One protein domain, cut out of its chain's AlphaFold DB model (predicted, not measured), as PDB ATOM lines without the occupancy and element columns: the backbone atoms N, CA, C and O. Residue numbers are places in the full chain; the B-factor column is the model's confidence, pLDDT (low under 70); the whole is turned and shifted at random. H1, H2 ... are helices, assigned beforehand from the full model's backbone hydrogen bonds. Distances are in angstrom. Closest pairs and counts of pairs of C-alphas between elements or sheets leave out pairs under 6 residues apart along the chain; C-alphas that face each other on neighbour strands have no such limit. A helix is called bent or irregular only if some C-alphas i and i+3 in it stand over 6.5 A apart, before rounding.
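This is residues 45 to 123 of the 124 residues of an uncharacterized protein of Cinara cedri (UniProt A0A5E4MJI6). What shape do these atoms make? It is a lopsided helical hairpin: one long helix, H3, with the kinked helix H2 folded back over its first part, and the far end of H3, with the last printed residues, sticking out as an arm at residues 109 to 123. The short helix H1 packs on H2, and a long stretch without a named element, residues 50 to 62, loops between them. What is it built of, and how large is it? The printed part has 79 residues, with three named helices in the order H1, H2, H3 and no named strand, and its class is all helix. It is loose, with a radius of gyration of the C-alphas of 15.8 A, and spans 55 by 20 by 18 A, the arm adding to the length.

Where does the first helix lie? H1 is residues 45 to 49, 8.3 A from first to last C-alpha, and begins at C-alpha 45 at (121.660, 201.375, 161.336). It is neither bent nor irregular, but only just: C-alphas 45 and 48 are 6.2 A apart. What follows it? H2 is residues 63 to 84, 28.4 A long, beginning at C-alpha 63 at (127.236, 213.135, 167.421). It is irregular, the C-alphas of 76 and 79 being 7.6 A apart, and has a kink of 61 degrees near residue 77. Which helix is the longest? H3 is residues 89 to 120, 47.0 A long, and ends at C-alpha 120 at (117.274, 237.740, 153.807).

What does H1 touch? H1 touches H2, at residues 66 to 73 of H2 alone; the closest C-alphas are those of Asp 45 and Arg 69, 5.7 A apart. H1 and H3 are apart, but only just, with their closest C-alphas at 8.2 A. How do H2 and H3 stand? They form a helical hairpin and run opposite ways at a steep tilt of 44 degrees. They touch, H3 with residues 89 to 97 alone, and their closest C-alphas are those of Ala 82 and Arg 89, 5.4 A apart. What do the backbones show? O i to N i+4 pairs are within hydrogen-bond range in 0 of 1 cases in H1, 16 of 18 in H2 and 27 of 28 in H3; in H1, 2 of 2 O i to N i+3 pairs are within range.

How far does it reach? The two C-alphas farthest apart are those of Cys 83 and Thr 123, at 55.5 A. Without residues 109 to 123, which stand free, the body spans 33 by 20 by 17 A. Is it cut, and which link is long? The printed part has no cut; the link from H1 to H2 is long, with 13 residues, and that from H2 to H3 is tight, with 4. Where is confidence low? The mean pLDDT of the printed part is 72.8, and residues 45 to 61 and 107 to 123 of this model are under 70.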
ATOM      1  N   ASP A  45     120.922 200.106 161.109       69.69
ATOM      2  CA  ASP A  45     121.660 201.375 161.336       69.69
ATOM      3  C   ASP A  45     122.308 201.922 160.023       69.69
ATOM      4  O   ASP A  45     123.111 202.852 160.010       69.69
ATOM      5  N   VAL A  46     121.917 201.357 158.874       67.38
ATOM      6  CA  VAL A  46     122.130 201.803 157.491       67.38
ATOM      7  C   VAL A  46     121.505 203.180 157.235       67.38
ATOM      8  O   VAL A  46     121.820 203.826 156.237       67.38
ATOM      9  N   ASP A  47     120.658 203.687 158.133       66.94
ATOM     10  CA  ASP A  47     120.179 205.067 158.041       66.94
ATOM     11  C   ASP A  47     121.298 206.121 158.109       66.94
ATOM     12  O   ASP A  47     121.139 207.218 157.573       66.94
ATOM     13  N   VAL A  48     122.466 205.746 158.633       67.38
ATOM     14  CA  VAL A  48     123.696 206.548 158.605       67.38
ATOM     15  C   VAL A  48     124.277 206.703 157.185       67.38
ATOM     16  O   VAL A  48     124.924 207.708 156.902       67.38
ATOM     17  N   VAL A  49     124.017 205.765 156.262       67.12
ATOM     18  CA  VAL A  49     124.491 205.816 154.857       67.12
ATOM     19  C   VAL A  49     123.418 206.271 153.861       67.12
ATOM     20  O   VAL A  49     123.622 206.196 152.646       67.12
ATOM     21  N   LEU A  50     122.256 206.728 154.337       66.31
ATOM     22  CA  LEU A  50     121.186 207.172 153.448       66.31
ATOM     23  C   LEU A  50     121.537 208.494 152.740       66.31
ATOM     24  O   LEU A  50     122.104 209.399 153.355       66.31
ATOM     25  N   PRO A  51     121.160 208.659 151.456       57.25
ATOM     26  CA  PRO A  51     121.424 209.887 150.713       57.25
ATOM     27  C   PRO A  51     120.757 211.131 151.322       57.25
ATOM     28  O   PRO A  51     119.628 211.077 151.813       57.25
ATOM     29  N   ASN A  52     121.409 212.285 151.132       53.88
ATOM     30  CA  ASN A  52     121.012 213.623 151.612       53.88
ATOM     31  C   ASN A  52     119.595 214.085 151.210       53.88
ATOM     32  O   ASN A  52     119.124 215.120 151.681       53.88
ATOM     33  N   THR A  53     118.921 213.368 150.311       55.66
ATOM     34  CA  THR A  53     117.552 213.656 149.865       55.66
ATOM     35  C   THR A  53     116.483 213.191 150.855       55.66
ATOM     36  O   THR A  53     115.347 213.664 150.783       55.66
ATOM     37  N   ILE A  54     116.820 212.307 151.799       57.72
ATOM     38  CA  ILE A  54     115.889 211.808 152.813       57.72
ATOM     39  C   ILE A  54     115.958 212.722 154.046       57.72
ATOM     40  O   ILE A  54     116.929 212.726 154.795       57.72
ATOM     41  N   LYS A  55     114.906 213.525 154.264       54.69
ATOM     42  CA  LYS A  55     114.757 214.442 155.412       54.69
ATOM     43  C   LYS A  55     114.432 213.698 156.718       54.69
ATOM     44  O   LYS A  55     113.396 213.940 157.329       54.69
ATOM     45  N   ILE A  56     115.290 212.780 157.145       55.62
ATOM     46  CA  ILE A  56     115.207 212.153 158.469       55.62
ATOM     47  C   ILE A  56     116.508 212.515 159.181       55.62
ATOM     48  O   ILE A  56     117.518 211.851 158.989       55.62
ATOM     49  N   LYS A  57     116.530 213.630 159.922       59.97
ATOM     50  CA  LYS A  57     117.790 214.192 160.445       59.97
ATOM     51  C   LYS A  57     117.906 214.296 161.967       59.97
ATOM     52  O   LYS A  57     118.904 214.815 162.432       59.97
ATOM     53  N   SER A  58     117.023 213.678 162.759       61.97
ATOM     54  CA  SER A  58     117.235 213.632 164.222       61.97
ATOM     55  C   SER A  58     118.429 212.771 164.662       61.97
ATOM     56  O   SER A  58     118.918 212.895 165.783       61.97
ATOM     57  N   ILE A  59     118.902 211.880 163.788       62.88
ATOM     58  CA  ILE A  59     120.059 211.004 164.038       62.88
ATOM     59  C   ILE A  59     121.366 211.796 163.955       62.88
ATOM     60  O   ILE A  59     122.310 211.511 164.685       62.88
ATOM     61  N   PHE A  60     121.393 212.818 163.099       65.56
ATOM     62  CA  PHE A  60     122.546 213.685 162.891       65.56
ATOM     63  C   PHE A  60     122.552 214.889 163.836       65.56
ATOM     64  O   PHE A  60     123.531 215.619 163.836       65.56
ATOM     65  N   ASP A  61     121.522 215.072 164.666       69.31
ATOM     66  CA  ASP A  61     121.499 216.102 165.714       69.31
ATOM     67  C   ASP A  61     122.438 215.762 166.887       69.31
ATOM     68  O   ASP A  61     122.832 216.638 167.655       69.31
ATOM     69  N   ASP A  62     122.791 214.482 167.048       75.69
ATOM     70  CA  ASP A  62     123.575 213.977 168.173       75.69
ATOM     71  C   ASP A  62     124.772 213.161 167.675       75.69
ATOM     72  O   ASP A  62     124.646 212.013 167.238       75.69
ATOM     73  N   LYS A  63     125.962 213.756 167.801       76.75
ATOM     74  CA  LYS A  63     127.236 213.135 167.421       76.75
ATOM     75  C   LYS A  63     127.444 211.772 168.093       76.75
ATOM     76  O   LYS A  63     127.915 210.842 167.448       76.75
ATOM     77  N   CYS A  64     127.050 211.619 169.358       80.00
ATOM     78  CA  CYS A  64     127.232 210.368 170.096       80.00
ATOM     79  C   CYS A  64     126.338 209.252 169.534       80.00
ATOM     80  O   CYS A  64     126.759 208.100 169.421       80.00
ATOM     81  N   LYS A  65     125.108 209.585 169.118       79.19
ATOM     82  CA  LYS A  65     124.222 208.623 168.443       79.19
ATOM     83  C   LYS A  65     124.770 208.214 167.082       79.19
ATOM     84  O   LYS A  65     124.777 207.021 166.784       79.19
ATOM     85  N   LEU A  66     125.265 209.173 166.302       78.25
ATOM     86  CA  LEU A  66     125.887 208.910 165.007       78.25
ATOM     87  C   LEU A  66     127.111 207.990 165.144       78.25
ATOM     88  O   LEU A  66     127.215 206.992 164.433       78.25
ATOM     89  N   GLU A  67     127.997 208.269 166.102       82.00
ATOM     90  CA  GLU A  67     129.178 207.442 166.380       82.00
ATOM     91  C   GLU A  67     128.804 206.016 166.808       82.00
ATOM     92  O   GLU A  67     129.397 205.052 166.324       82.00
ATOM     93  N   ASN A  68     127.815 205.856 167.692       83.69
ATOM     94  CA  ASN A  68     127.387 204.535 168.163       83.69
ATOM     95  C   ASN A  68     126.791 203.687 167.032       83.69
ATOM     96  O   ASN A  68     127.121 202.508 166.911       83.69
ATOM     97  N   ARG A  69     125.974 204.288 166.164       79.75
ATOM     98  CA  ARG A  69     125.405 203.598 164.999       79.75
ATOM     99  C   ARG A  69     126.453 203.262 163.950       79.75
ATOM    100  O   ARG A  69     126.474 202.155 163.425       79.75
ATOM    101  N   THR A  70     127.394 204.173 163.719       81.19
ATOM    102  CA  THR A  70     128.546 203.923 162.843       81.19
ATOM    103  C   THR A  70     129.365 202.731 163.343       81.19
ATOM    104  O   THR A  70     129.709 201.843 162.564       81.19
ATOM    105  N   LYS A  71     129.614 202.644 164.658       84.81
ATOM    106  CA  LYS A  71     130.276 201.481 165.273       84.81
ATOM    107  C   LYS A  71     129.480 200.196 165.089       84.81
ATOM    108  O   LYS A  71     130.082 199.172 164.786       84.81
ATOM    109  N   ASN A  72     128.157 200.230 165.242       84.88
ATOM    110  CA  ASN A  72     127.315 199.057 165.000       84.88
ATOM    111  C   ASN A  72     127.449 198.557 163.557       84.88
ATOM    112  O   ASN A  72     127.693 197.369 163.349       84.88
ATOM    113  N   VAL A  73     127.398 199.463 162.575       82.50
ATOM    114  CA  VAL A  73     127.585 199.132 161.154       82.50
ATOM    115  C   VAL A  73     128.970 198.529 160.901       82.50
ATOM    116  O   VAL A  73     129.084 197.493 160.247       82.50
ATOM    117  N   ILE A  74     130.030 199.114 161.461       84.62
ATOM    118  CA  ILE A  74     131.402 198.596 161.322       84.62
ATOM    119  C   ILE A  74     131.558 197.232 162.010       84.62
ATOM    120  O   ILE A  74     132.236 196.348 161.491       84.62
ATOM    121  N   ASN A  75     130.918 197.016 163.155       86.88
ATOM    122  CA  ASN A  75     130.959 195.731 163.852       86.88
ATOM    123  C   ASN A  75     130.237 194.622 163.085       86.88
ATOM    124  O   ASN A  75     130.667 193.476 163.150       86.88
ATOM    125  N   GLN A  76     129.174 194.954 162.355       81.75
ATOM    126  CA  GLN A  76     128.386 193.979 161.605       81.75
ATOM    127  C   GLN A  76     128.955 193.700 160.209       81.75
ATOM    128  O   GLN A  76     128.991 192.550 159.778       81.75
ATOM    129  N   PHE A  77     129.413 194.736 159.502       83.31
ATOM    130  CA  PHE A  77     129.798 194.639 158.089       83.31
ATOM    131  C   PHE A  77     131.285 194.886 157.832       83.31
ATOM    132  O   PHE A  77     131.760 194.616 156.730       83.31
ATOM    133  N   GLY A  78     132.028 195.379 158.825       85.81
ATOM    134  CA  GLY A  78     133.419 195.798 158.660       85.81
ATOM    135  C   GLY A  78     134.320 194.688 158.138       85.81
ATOM    136  O   GLY A  78     135.127 194.952 157.257       85.81
ATOM    137  N   ASP A  79     134.139 193.449 158.599       86.81
ATOM    138  CA  ASP A  79     134.961 192.312 158.162       86.81
ATOM    139  C   ASP A  79     134.705 191.943 156.694       86.81
ATOM    140  O   ASP A  79     135.642 191.682 155.940       86.81
ATOM    141  N   VAL A  80     133.436 191.966 156.271       87.06
ATOM    142  CA  VAL A  80     133.038 191.677 154.884       87.06
ATOM    143  C   VAL A  80     133.565 192.764 153.958       87.06
ATOM    144  O   VAL A  80     134.205 192.463 152.955       87.06
ATOM    145  N   VAL A  81     133.344 194.029 154.318       85.00
ATOM    146  CA  VAL A  81     133.810 195.166 153.522       85.00
ATOM    147  C   VAL A  81     135.335 195.154 153.455       85.00
ATOM    148  O   VAL A  81     135.874 195.136 152.357       85.00
ATOM    149  N   ALA A  82     136.035 195.070 154.588       88.88
ATOM    150  CA  ALA A  82     137.498 195.021 154.648       88.88
ATOM    151  C   ALA A  82     138.094 193.923 153.750       88.88
ATOM    152  O   ALA A  82     139.090 194.165 153.069       88.88
ATOM    153  N   CYS A  83     137.459 192.746 153.706       89.25
ATOM    154  CA  CYS A  83     137.844 191.651 152.818       89.25
ATOM    155  C   CYS A  83     137.657 192.013 151.333       89.25
ATOM    156  O   CYS A  83     138.592 191.873 150.548       89.25
ATOM    157  N   GLU A  84     136.485 192.530 150.956       89.31
ATOM    158  CA  GLU A  84     136.147 192.875 149.566       89.31
ATOM    159  C   GLU A  84     137.019 194.003 148.996       89.31
ATOM    160  O   GLU A  84     137.472 193.934 147.855       89.31
ATOM    161  N   ILE A  85     137.294 195.038 149.793       87.81
ATOM    162  CA  ILE A  85     138.153 196.162 149.380       87.81
ATOM    163  C   ILE A  85     139.634 195.955 149.730       87.81
ATOM    164  O   ILE A  85     140.455 196.820 149.426       87.81
ATOM    165  N   ASN A  86     139.988 194.804 150.313       91.50
ATOM    166  CA  ASN A  86     141.347 194.404 150.679       91.50
ATOM    167  C   ASN A  86     142.108 195.472 151.493       91.50
ATOM    168  O   ASN A  86     143.260 195.803 151.195       91.50
ATOM    169  N   ILE A  87     141.458 196.017 152.525       89.44
ATOM    170  CA  ILE A  87     142.090 196.927 153.491       89.44
ATOM    171  C   ILE A  87     141.932 196.404 154.920       89.44
ATOM    172  O   ILE A  87     140.968 195.699 155.212       89.44
ATOM    173  N   PRO A  88     142.840 196.760 155.842       91.38
ATOM    174  CA  PRO A  88     142.670 196.439 157.251       91.38
ATOM    175  C   PRO A  88     141.386 197.054 157.833       91.38
ATOM    176  O   PRO A  88     141.017 198.186 157.513       91.38
ATOM    177  N   ARG A  89     140.713 196.312 158.718       86.38
ATOM    178  CA  ARG A  89     139.454 196.731 159.358       86.38
ATOM    179  C   ARG A  89     139.597 198.033 160.152       86.38
ATOM    180  O   ARG A  89     138.691 198.854 160.143       86.38
ATOM    181  N   ASP A  90     140.726 198.229 160.822       88.25
ATOM    182  CA  ASP A  90     141.054 199.442 161.580       88.25
ATOM    183  C   ASP A  90     141.191 200.676 160.675       88.25
ATOM    184  O   ASP A  90     140.748 201.772 161.033       88.25
ATOM    185  N   VAL A  91     141.740 200.487 159.471       88.38
ATOM    186  CA  VAL A  91     141.818 201.535 158.448       88.38
ATOM    187  C   VAL A  91     140.418 201.879 157.947       88.38
ATOM    188  O   VAL A  91     140.062 203.054 157.925       88.38
ATOM    189  N   LEU A  92     139.598 200.871 157.628       87.31
ATOM    190  CA  LEU A  92     138.198 201.063 157.232       87.31
ATOM    191  C   LEU A  92     137.403 201.835 158.296       87.31
ATOM    192  O   LEU A  92     136.689 202.781 157.970       87.31
ATOM    193  N   GLU A  93     137.541 201.440 159.560       88.12
ATOM    194  CA  GLU A  93     136.864 202.069 160.694       88.12
ATOM    195  C   GLU A  93     137.247 203.545 160.830       88.12
ATOM    196  O   GLU A  93     136.372 204.408 160.922       88.12
ATOM    197  N   THR A  94     138.544 203.845 160.763       88.50
ATOM    198  CA  THR A  94     139.051 205.219 160.861       88.50
ATOM    199  C   THR A  94     138.579 206.076 159.684       88.50
ATOM    200  O   THR A  94     138.169 207.220 159.880       88.50
ATOM    201  N   THR A  95     138.599 205.530 158.464       86.62
ATOM    202  CA  THR A  95     138.132 206.233 157.263       86.62
ATOM    203  C   THR A  95     136.639 206.532 157.336       86.62
ATOM    204  O   THR A  95     136.251 207.681 157.156       86.62
ATOM    205  N   LEU A  96     135.801 205.537 157.645       83.56
ATOM    206  CA  LEU A  96     134.351 205.733 157.737       83.56
ATOM    207  C   LEU A  96     133.984 206.754 158.813       83.56
ATOM    208  O   LEU A  96     133.178 207.643 158.558       83.56
ATOM    209  N   MET A  97     134.606 206.671 159.990       84.00
ATOM    210  CA  MET A  97     134.386 207.646 161.059       84.00
ATOM    211  C   MET A  97     134.741 209.072 160.629       84.00
ATOM    212  O   MET A  97     133.966 209.994 160.877       84.00
ATOM    213  N   GLY A  98     135.879 209.246 159.951       84.00
ATOM    214  CA  GLY A  98     136.290 210.546 159.426       84.00
ATOM    215  C   GLY A  98     135.310 211.101 158.391       84.00
ATOM    216  O   GLY A  98     134.917 212.263 158.482       84.00
ATOM    217  N   GLU A  99     134.864 210.274 157.443       83.81
ATOM    218  CA  GLU A  99     133.891 210.673 156.416       83.81
ATOM    219  C   GLU A  99     132.541 211.070 157.031       83.81
ATOM    220  O   GLU A  99     131.991 212.119 156.688       83.81
ATOM    221  N   PHE A 100     132.027 210.301 157.997       79.44
ATOM    222  CA  PHE A 100     130.772 210.645 158.673       79.44
ATOM    223  C   PHE A 100     130.879 211.912 159.518       79.44
ATOM    224  O   PHE A 100     129.930 212.696 159.551       79.44
ATOM    225  N   GLU A 101     132.019 212.158 160.168       80.38
ATOM    226  CA  GLU A 101     132.251 213.407 160.895       80.38
ATOM    227  C   GLU A 101     132.276 214.611 159.941       80.38
ATOM    228  O   GLU A 101     131.639 215.634 160.208       80.38
ATOM    229  N   VAL A 102     132.951 214.484 158.794       82.25
ATOM    230  CA  VAL A 102     132.952 215.514 157.746       82.25
ATOM    231  C   VAL A 102     131.538 215.744 157.208       82.25
ATOM    232  O   VAL A 102     131.113 216.894 157.089       82.25
ATOM    233  N   TRP A 103     130.778 214.684 156.928       77.31
ATOM    234  CA  TRP A 103     129.392 214.795 156.465       77.31
ATOM    235  C   TRP A 103     128.476 215.453 157.493       77.31
ATOM    236  O   TRP A 103     127.735 216.369 157.133       77.31
ATOM    237  N   HIS A 104     128.564 215.064 158.765       75.00
ATOM    238  CA  HIS A 104     127.817 215.693 159.853       75.00
ATOM    239  C   HIS A 104     128.101 217.201 159.925       75.00
ATOM    240  O   HIS A 104     127.173 218.013 159.941       75.00
ATOM    241  N   ASN A 105     129.378 217.588 159.878       76.38
ATOM    242  CA  ASN A 105     129.782 218.992 159.918       76.38
ATOM    243  C   ASN A 105     129.293 219.780 158.694       76.38
ATOM    244  O   ASN A 105     128.800 220.900 158.842       76.38
ATOM    245  N   ASN A 106     129.386 219.202 157.494       75.00
ATOM    246  CA  ASN A 106     128.893 219.833 156.270       75.00
ATOM    247  C   ASN A 106     127.372 220.040 156.318       75.00
ATOM    248  O   ASN A 106     126.874 221.089 155.912       75.00
ATOM    249  N   TRP A 107     126.620 219.086 156.868       69.31
ATOM    250  CA  TRP A 107     125.164 219.203 156.965       69.31
ATOM    251  C   TRP A 107     124.705 220.283 157.946       69.31
ATOM    252  O   TRP A 107     123.747 220.994 157.644       69.31
ATOM    253  N   LEU A 108     125.391 220.450 159.082       66.75
ATOM    254  CA  LEU A 108     125.114 221.544 160.022       66.75
ATOM    255  C   LEU A 108     125.379 222.926 159.406       66.75
ATOM    256  O   LEU A 108     124.759 223.918 159.798       66.75
ATOM    257  N   GLN A 109     126.309 223.012 158.453       66.81
ATOM    258  CA  GLN A 109     126.578 224.248 157.720       66.81
ATOM    259  C   GLN A 109     125.500 224.517 156.662       66.81
ATOM    260  O   GLN A 109     125.001 225.641 156.590       66.81
ATOM    261  N   ASP A 110     125.067 223.503 155.906       61.94
ATOM    262  CA  ASP A 110     123.996 223.639 154.904       61.94
ATOM    263  C   ASP A 110     122.664 224.116 155.511       61.94
ATOM    264  O   ASP A 110     121.969 224.954 154.922       61.94
ATOM    265  N   GLU A 111     122.303 223.652 156.713       57.69
ATOM    266  CA  GLU A 111     121.110 224.145 157.415       57.69
ATOM    267  C   GLU A 111     121.220 225.629 157.784       57.69
ATOM    268  O   GLU A 111     120.259 226.385 157.610       57.69
ATOM    269  N   GLN A 112     122.401 226.080 158.218       54.94
ATOM    270  CA  GLN A 112     122.648 227.489 158.527       54.94
ATOM    271  C   GLN A 112     122.562 228.368 157.276       54.94
ATOM    272  O   GLN A 112     121.919 229.419 157.316       54.94
ATOM    273  N   PHE A 113     123.133 227.938 156.147       49.47
ATOM    274  CA  PHE A 113     123.037 228.684 154.888       49.47
ATOM    275  C   PHE A 113     121.599 228.756 154.363       49.47
ATOM    276  O   PHE A 113     121.158 229.820 153.921       49.47
ATOM    277  N   THR A 114     120.834 227.668 154.484       50.75
ATOM    278  CA  THR A 114     119.418 227.637 154.090       50.75
ATOM    279  C   THR A 114     118.571 228.560 154.977       50.75
ATOM    280  O   THR A 114     117.717 229.298 154.480       50.75
ATOM    281  N   PHE A 115     118.839 228.591 156.286       45.97
ATOM    282  CA  PHE A 115     118.139 229.456 157.241       45.97
ATOM    283  C   PHE A 115     118.466 230.949 157.051       45.97
ATOM    284  O   PHE A 115     117.578 231.801 157.147       45.97
ATOM    285  N   ILE A 116     119.723 231.283 156.734       50.19
ATOM    286  CA  ILE A 116     120.158 232.661 156.460       50.19
ATOM    287  C   ILE A 116     119.553 233.172 155.143       50.19
ATOM    288  O   ILE A 116     119.029 234.287 155.114       50.19
ATOM    289  N   ALA A 117     119.547 232.352 154.086       49.91
ATOM    290  CA  ALA A 117     118.957 232.705 152.792       49.91
ATOM    291  C   ALA A 117     117.435 232.944 152.865       49.91
ATOM    292  O   ALA A 117     116.899 233.774 152.129       49.91
ATOM    293  N   PHE A 118     116.734 232.259 153.773       47.56
ATOM    294  CA  PHE A 118     115.294 232.444 153.982       47.56
ATOM    295  C   PHE A 118     114.959 233.719 154.780       47.56
ATOM    296  O   PHE A 118     113.909 234.324 154.581       47.56
ATOM    297  N   ARG A 119     115.851 234.172 155.676       45.50
ATOM    298  CA  ARG A 119     115.661 235.431 156.424       45.50
ATOM    299  C   ARG A 119     115.945 236.674 155.588       45.50
ATOM    300  O   ARG A 119     115.230 237.665 155.728       45.50
ATOM    301  N   SER A 120     116.946 236.628 154.710       51.09
ATOM    302  CA  SER A 120     117.274 237.740 153.807       51.09
ATOM    303  C   SER A 120     116.227 237.964 152.711       51.09
ATOM    304  O   SER A 120     116.120 239.069 152.194       51.09
ATOM    305  N   SER A 121     115.414 236.955 152.392       50.16
ATOM    306  CA  SER A 121     114.315 237.050 151.421       50.16
ATOM    307  C   SER A 121     112.969 237.478 152.027       50.16
ATOM    308  O   SER A 121     112.065 237.832 151.281       50.16
ATOM    309  N   GLN A 122     112.832 237.508 153.361       50.78
ATOM    310  CA  GLN A 122     111.659 238.072 154.060       50.78
ATOM    311  C   GLN A 122     111.856 239.519 154.546       50.78
ATOM    312  O   GLN A 122     110.942 240.108 155.115       50.78
ATOM    313  N   THR A 123     113.049 240.091 154.361       50.19
ATOM    314  CA  THR A 123     113.381 241.477 154.747       50.19
ATOM    315  C   THR A 123     113.494 242.436 153.554       50.19
ATOM    316  O   THR A 123     113.997 243.547 153.714       50.19
TER     317      THR A 123